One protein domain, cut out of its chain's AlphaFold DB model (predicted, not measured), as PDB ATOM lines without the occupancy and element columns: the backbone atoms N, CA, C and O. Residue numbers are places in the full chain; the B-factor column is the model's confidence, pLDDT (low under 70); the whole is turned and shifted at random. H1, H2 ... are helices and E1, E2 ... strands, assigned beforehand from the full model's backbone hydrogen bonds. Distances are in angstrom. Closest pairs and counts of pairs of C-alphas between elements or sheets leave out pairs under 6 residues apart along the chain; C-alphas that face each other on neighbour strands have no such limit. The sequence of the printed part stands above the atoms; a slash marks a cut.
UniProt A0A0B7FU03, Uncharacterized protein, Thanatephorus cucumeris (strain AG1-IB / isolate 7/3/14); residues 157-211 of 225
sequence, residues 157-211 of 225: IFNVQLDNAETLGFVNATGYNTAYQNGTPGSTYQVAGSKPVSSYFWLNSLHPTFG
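AT A GLANCE: This is residues 157 to 211 of the 225 residues of an uncharacterized protein of Thanatephorus cucumeris (strain AG1-IB / isolate 7/3/14) (UniProt A0A0B7FU03). This is a body with little regular structure, mostly loops: a short helix, H1, at one end, a small pair of parallel strands, E1 and E2, in the middle, and the long loop of residues 177 to 199 making the other end. The printed part has 55 residues, of which 15 are in named elements, in the order H1, E1, E2; the class is mixed, helices and strands. It is compact, with a radius of gyration of the C-alphas of 10.4 A, and spans 29 by 20 by 16 A.

IN THESE COORDINATES: H1, residues 157 to 163, begins at C-alpha 157 (244.504, 175.088, 209.568) and is 9.9 A long. E1, residues 172 to 176, is 6.9 A long. E2, residues 200 to 202, is 5.6 A long and ends at C-alpha 202 (242.121, 189.725, 210.263).

HOW THE PARTS SIT: The C-alphas of Leu 162 in H1 and Ala 173 in E1, the closest of the two elements, are 6.3 A apart. E1 and E2 are parallel neighbours, at 68 degrees between their directions; N 201 and O 172 are within hydrogen-bond range at 3.0 A. In H1 every O i to N i+4 pair is within hydrogen-bond range.

THE WHOLE: The C-alphas farthest apart, of Ile 157 and Ala 192, are 31.6 A apart. The link from E1 to E2 is long, 23 residues. The printed part has no cut, and no printed residue is under 70 in pLDDT.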
ATOM      1  N   ILE A 157     243.310 174.273 209.303       95.00
ATOM      2  CA  ILE A 157     244.504 175.088 209.568       95.00
ATOM      3  C   ILE A 157     244.146 176.481 210.091       95.00
ATOM      4  O   ILE A 157     244.823 176.985 210.985       95.00
ATOM      5  N   PHE A 158     243.074 177.096 209.598       97.19
ATOM      6  CA  PHE A 158     242.572 178.349 210.164       97.19
ATOM      7  C   PHE A 158     242.074 178.154 211.593       97.19
ATOM      8  O   PHE A 158     242.422 178.961 212.447       97.19
ATOM      9  N   ASN A 159     241.332 177.077 211.875       97.94
ATOM     10  CA  ASN A 159     240.894 176.790 213.241       97.94
ATOM     11  C   ASN A 159     242.079 176.630 214.200       97.94
ATOM     12  O   ASN A 159     242.108 177.296 215.227       97.94
ATOM     13  N   VAL A 160     243.110 175.865 213.822       95.81
ATOM     14  CA  VAL A 160     244.334 175.734 214.633       95.81
ATOM     15  C   VAL A 160     244.982 177.095 214.897       95.81
ATOM     16  O   VAL A 160     245.367 177.368 216.030       95.81
ATOM     17  N   GLN A 161     245.100 177.960 213.888       95.31
ATOM     18  CA  GLN A 161     245.706 179.277 214.091       95.31
ATOM     19  C   GLN A 161     244.847 180.185 214.976       95.31
ATOM     20  O   GLN A 161     245.380 180.857 215.851       95.31
ATOM     21  N   LEU A 162     243.529 180.195 214.773       97.31
ATOM     22  CA  LEU A 162     242.605 181.011 215.558       97.31
ATOM     23  C   LEU A 162     242.518 180.532 217.017       97.31
ATOM     24  O   LEU A 162     242.438 181.358 217.920       97.31
ATOM     25  N   ASP A 163     242.587 179.222 217.261       97.75
ATOM     26  CA  ASP A 163     242.603 178.634 218.612       97.75
ATOM     27  C   ASP A 163     243.915 178.908 219.357       97.75
ATOM     28  O   ASP A 163     243.944 178.908 220.585       97.75
ATOM     29  N   ASN A 164     245.000 179.169 218.623       96.44
ATOM     30  CA  ASN A 164     246.329 179.449 219.168       96.44
ATOM     31  C   ASN A 164     246.779 180.888 218.877       96.44
ATOM     32  O   ASN A 164     247.978 181.165 218.839       96.44
ATOM     33  N   ALA A 165     245.833 181.801 218.641       95.81
ATOM     34  CA  ALA A 165     246.138 183.113 218.086       95.81
ATOM     35  C   ALA A 165     247.111 183.920 218.958       95.81
ATOM     36  O   ALA A 165     248.070 184.492 218.441       95.81
ATOM     37  N   GLU A 166     246.913 183.903 220.277       94.94
ATOM     38  CA  GLU A 166     247.794 184.579 221.236       94.94
ATOM     39  C   GLU A 166     249.213 183.993 221.217       94.94
ATOM     40  O   GLU A 166     250.188 184.736 221.110       94.94
ATOM     41  N   THR A 167     249.338 182.661 221.224       94.88
ATOM     42  CA  THR A 167     250.625 181.952 221.116       94.88
ATOM     43  C   THR A 167     251.357 182.291 219.817       94.88
ATOM     44  O   THR A 167     252.584 182.370 219.792       94.88
ATOM     45  N   LEU A 168     250.611 182.514 218.733       92.25
ATOM     46  CA  LEU A 168     251.142 182.936 217.436       92.25
ATOM     47  C   LEU A 168     251.438 184.446 217.361       92.25
ATOM     48  O   LEU A 168     251.906 184.925 216.330       92.25
ATOM     49  N   GLY A 169     251.203 185.197 218.441       92.94
ATOM     50  CA  GLY A 169     251.498 186.626 218.535       92.94
ATOM     51  C   GLY A 169     250.418 187.542 217.956       92.94
ATOM     52  O   GLY A 169     250.667 188.740 217.785       92.94
ATOM     53  N   PHE A 170     249.225 187.017 217.658       95.56
ATOM     54  CA  PHE A 170     248.098 187.839 217.233       95.56
ATOM     55  C   PHE A 170     247.449 188.523 218.438       95.56
ATOM     56  O   PHE A 170     247.000 187.875 219.379       95.56
ATOM     57  N   VAL A 171     247.346 189.850 218.383       94.31
ATOM     58  CA  VAL A 171     246.705 190.663 219.430       94.31
ATOM     59  C   VAL A 171     245.188 190.734 219.278       94.31
ATOM     60  O   VAL A 171     244.496 191.175 220.191       94.31
ATOM     61  N   ASN A 172     244.662 190.340 218.115       93.25
ATOM     62  CA  ASN A 172     243.233 190.241 217.856       93.25
ATOM     63  C   ASN A 172     242.955 189.189 216.768       93.25
ATOM     64  O   ASN A 172     243.546 189.241 215.683       93.25
ATOM     65  N   ALA A 173     242.045 188.259 217.073       95.69
ATOM     66  CA  ALA A 173     241.607 187.183 216.186       95.69
ATOM     67  C   ALA A 173     240.083 187.104 215.982       95.69
ATOM     68  O   ALA A 173     239.605 186.207 215.293       95.69
ATOM     69  N   THR A 174     239.312 188.030 216.555       95.25
ATOM     70  CA  THR A 174     237.840 188.085 216.436       95.25
ATOM     71  C   THR A 174     237.340 189.370 215.779       95.25
ATOM     72  O   THR A 174     236.198 189.433 215.339       95.25
ATOM     73  N   GLY A 175     238.202 190.380 215.678       95.25
ATOM     74  CA  GLY A 175     237.982 191.642 214.991       95.25
ATOM     75  C   GLY A 175     239.221 192.061 214.201       95.25
ATOM     76  O   GLY A 175     240.198 191.321 214.075       95.25
ATOM     77  N   TYR A 176     239.175 193.272 213.666       96.31
ATOM     78  CA  TYR A 176     240.219 193.846 212.826       96.31
ATOM     79  C   TYR A 176     240.430 195.317 213.188       96.31
ATOM     80  O   TYR A 176     239.603 195.943 213.852       96.31
ATOM     81  N   ASN A 177     241.558 195.880 212.761       96.50
ATOM     82  CA  ASN A 177     241.810 197.306 212.908       96.50
ATOM     83  C   ASN A 177     241.276 198.044 211.675       96.50
ATOM     84  O   ASN A 177     241.775 197.850 210.565       96.50
ATOM     85  N   THR A 178     240.286 198.915 211.863       96.06
ATOM     86  CA  THR A 178     239.651 199.667 210.770       96.06
ATOM     87  C   THR A 178     240.621 200.594 210.033       96.06
ATOM     88  O   THR A 178     240.389 200.903 208.866       96.06
ATOM     89  N   ALA A 179     241.748 200.977 210.646       95.88
ATOM     90  CA  ALA A 179     242.809 201.724 209.971       95.88
ATOM     91  C   ALA A 179     243.537 200.904 208.887       95.88
ATOM     92  O   ALA A 179     244.150 201.486 207.995       95.88
ATOM     93  N   TYR A 180     243.474 199.568 208.947       95.50
ATOM     94  CA  TYR A 180     244.139 198.654 208.007       95.50
ATOM     95  C   TYR A 180     243.174 197.973 207.025       95.50
ATOM     96  O   TYR A 180     243.622 197.293 206.102       95.50
ATOM     97  N   GLN A 181     241.857 198.158 207.185       94.69
ATOM     98  CA  GLN A 181     240.829 197.383 206.470       94.69
ATOM     99  C   GLN A 181     240.873 197.508 204.937       94.69
ATOM    100  O   GLN A 181     240.447 196.598 204.224       94.69
ATOM    101  N   ASN A 182     241.427 198.617 204.435       92.00
ATOM    102  CA  ASN A 182     241.575 198.908 203.007       92.00
ATOM    103  C   ASN A 182     242.975 198.558 202.475       92.00
ATOM    104  O   ASN A 182     243.371 199.023 201.411       92.00
ATOM    105  N   GLY A 183     243.724 197.736 203.211       90.75
ATOM    106  CA  GLY A 183     245.101 197.394 202.892       90.75
ATOM    107  C   GLY A 183     246.105 198.314 203.579       90.75
ATOM    108  O   GLY A 183     245.766 199.297 204.237       90.75
ATOM    109  N   THR A 184     247.379 197.952 203.452       93.12
ATOM    110  CA  THR A 184     248.501 198.666 204.068       93.12
ATOM    111  C   THR A 184     249.676 198.736 203.089       93.12
ATOM    112  O   THR A 184     249.796 197.846 202.246       93.12
ATOM    113  N   PRO A 185     250.564 199.744 203.190       93.56
ATOM    114  CA  PRO A 185     251.757 199.840 202.340       93.56
ATOM    115  C   PRO A 185     252.716 198.642 202.435       93.56
ATOM    116  O   PRO A 185     253.510 198.418 201.527       93.56
ATOM    117  N   GLY A 186     252.667 197.881 203.530       90.81
ATOM    118  CA  GLY A 186     253.500 196.702 203.742       90.81
ATOM    119  C   GLY A 186     253.104 195.943 205.006       90.81
ATOM    120  O   GLY A 186     252.393 196.466 205.862       90.81
ATOM    121  N   SER A 187     253.596 194.713 205.145       90.62
ATOM    122  CA  SER A 187     253.217 193.794 206.232       90.62
ATOM    123  C   SER A 187     253.607 194.267 207.637       90.62
ATOM    124  O   SER A 187     253.039 193.789 208.614       90.62
ATOM    125  N   THR A 188     254.537 195.213 207.757       93.94
ATOM    126  CA  THR A 188     254.978 195.800 209.032       93.94
ATOM    127  C   THR A 188     254.409 197.198 209.281       93.94
ATOM    128  O   THR A 188     254.778 197.841 210.262       93.94
ATOM    129  N   TYR A 189     253.518 197.686 208.410       96.31
ATOM    130  CA  TYR A 189     252.920 199.010 208.552       96.31
ATOM    131  C   TYR A 189     252.179 199.147 209.883       96.31
ATOM    132  O   TYR A 189     251.476 198.233 210.323       96.31
ATOM    133  N   GLN A 190     252.326 200.314 210.504       97.19
ATOM    134  CA  GLN A 190     251.756 200.620 211.804       97.19
ATOM    135  C   GLN A 190     251.233 202.056 211.815       97.19
ATOM    136  O   GLN A 190     251.953 202.983 211.445       97.19
ATOM    137  N   VAL A 191     250.000 202.248 212.286       96.44
ATOM    138  CA  VAL A 191     249.497 203.577 212.663       96.44
ATOM    139  C   VAL A 191     249.732 203.843 214.149       96.44
ATOM    140  O   VAL A 191     249.746 202.920 214.968       96.44
ATOM    141  N   ALA A 192     249.914 205.116 214.508       96.62
ATOM    142  CA  ALA A 192     250.101 205.530 215.896       96.62
ATOM    143  C   ALA A 192     248.965 205.003 216.795       96.62
ATOM    144  O   ALA A 192     247.793 205.048 216.427       96.62
ATOM    145  N   GLY A 193     249.320 204.469 217.968       94.50
ATOM    146  CA  GLY A 193     248.361 203.884 218.916       94.50
ATOM    147  C   GLY A 193     247.896 202.457 218.593       94.50
ATOM    148  O   GLY A 193     247.182 201.865 219.396       94.50
ATOM    149  N   SER A 194     248.316 201.871 217.469       96.06
ATOM    150  CA  SER A 194     248.024 200.476 217.102       96.06
ATOM    151  C   SER A 194     249.289 199.620 217.076       96.06
ATOM    152  O   SER A 194     250.402 200.142 217.033       96.06
ATOM    153  N   LYS A 195     249.133 198.291 217.080       95.50
ATOM    154  CA  LYS A 195     250.227 197.362 216.745       95.50
ATOM    155  C   LYS A 195     250.436 197.316 215.220       95.50
ATOM    156  O   LYS A 195     249.524 197.724 214.491       95.50
ATOM    157  N   PRO A 196     251.594 196.847 214.721       95.81
ATOM    158  CA  PRO A 196     251.776 196.587 213.293       95.81
ATOM    159  C   PRO A 196     250.675 195.680 212.733       95.81
ATOM    160  O   PRO A 196     250.166 194.817 213.450       95.81
ATOM    161  N   VAL A 197     250.320 195.837 211.456       95.69
ATOM    162  CA  VAL A 197     249.272 195.027 210.805       95.69
ATOM    163  C   VAL A 197     249.547 193.519 210.895       95.69
ATOM    164  O   VAL A 197     248.611 192.742 211.059       95.69
ATOM    165  N   SER A 198     250.817 193.094 210.902       94.38
ATOM    166  CA  SER A 198     251.219 191.693 211.106       94.38
ATOM    167  C   SER A 198     250.815 191.102 212.459       94.38
ATOM    168  O   SER A 198     250.812 189.885 212.602       94.38
ATOM    169  N   SER A 199     250.488 191.930 213.453       95.38
ATOM    170  CA  SER A 199     250.019 191.476 214.766       95.38
ATOM    171  C   SER A 199     248.518 191.171 214.800       95.38
ATOM    172  O   SER A 199     248.011 190.795 215.849       95.38
ATOM    173  N   TYR A 200     247.781 191.337 213.702       96.75
ATOM    174  CA  TYR A 200     246.346 191.047 213.631       96.75
ATOM    175  C   TYR A 200     246.110 189.803 212.778       96.75
ATOM    176  O   TYR A 200     246.792 189.602 211.772       96.75
ATOM    177  N   PHE A 201     245.140 188.969 213.157       97.62
ATOM    178  CA  PHE A 201     244.753 187.830 212.325       97.62
ATOM    179  C   PHE A 201     243.975 188.303 211.093       97.62
ATOM    180  O   PHE A 201     244.266 187.892 209.972       97.62
ATOM    181  N   TRP A 202     243.005 189.196 211.300       97.81
ATOM    182  CA  TRP A 202     242.121 189.725 210.263       97.81
ATOM    183  C   TRP A 202     242.587 191.103 209.785       97.81
ATOM    184  O   TRP A 202     242.829 192.004 210.591       97.81
ATOM    185  N   LEU A 203     242.706 191.268 208.465       96.62
ATOM    186  CA  LEU A 203     242.975 192.554 207.821       96.62
ATOM    187  C   LEU A 203     241.705 193.409 207.787       96.62
ATOM    188  O   LEU A 203     241.737 194.585 208.140       96.62
ATOM    189  N   ASN A 204     240.595 192.803 207.367       95.62
ATOM    190  CA  ASN A 204     239.257 193.389 207.366       95.62
ATOM    191  C   ASN A 204     238.235 192.362 207.870       95.62
ATOM    192  O   ASN A 204     238.614 191.334 208.425       95.62
ATOM    193  N   SER A 205     236.944 192.619 207.679       96.38
ATOM    194  CA  SER A 205     235.888 191.762 208.219       96.38
ATOM    195  C   SER A 205     235.885 190.320 207.687       96.38
ATOM    196  O   SER A 205     235.282 189.458 208.319       96.38
ATOM    197  N   LEU A 206     236.557 190.027 206.566       95.75
ATOM    198  CA  LEU A 206     236.564 188.693 205.949       95.75
ATOM    199  C   LEU A 206     237.963 188.166 205.609       95.75
ATOM    200  O   LEU A 206     238.176 186.956 205.576       95.75
ATOM    201  N   HIS A 207     238.916 189.049 205.321       95.19
ATOM    202  CA  HIS A 207     240.220 188.665 204.797       95.19
ATOM    203  C   HIS A 207     241.261 188.623 205.915       95.19
ATOM    204  O   HIS A 207     241.361 189.585 206.686       95.19
ATOM    205  N   PRO A 208     242.060 187.550 206.011       96.06
ATOM    206  CA  PRO A 208     243.141 187.481 206.974       96.06
ATOM    207  C   PRO A 208     244.331 188.350 206.532       96.06
ATOM    208  O   PRO A 208     244.416 188.804 205.389       96.06
ATOM    209  N   THR A 209     245.268 188.603 207.439       94.88
ATOM    210  CA  THR A 209     246.493 189.345 207.129       94.88
ATOM    211  C   THR A 209     247.506 188.485 206.370       94.88
ATOM    212  O   THR A 209     247.422 187.256 206.305       94.88
ATOM    213  N   PHE A 210     248.520 189.142 205.804       89.44
ATOM    214  CA  PHE A 210     249.604 188.493 205.060       89.44
ATOM    215  C   PHE A 210     250.326 187.402 205.867       89.44
ATOM    216  O   PHE A 210     250.759 186.414 205.286       89.44
ATOM    217  N   GLY A 211     250.436 187.556 207.194       87.50
ATOM    218  CA  GLY A 211     251.083 186.567 208.064       87.50
ATOM    219  C   GLY A 211     250.339 185.229 208.094       87.50
ATOM    220  O   GLY A 211     250.956 184.175 207.971       87.50
TER     221      GLY A 211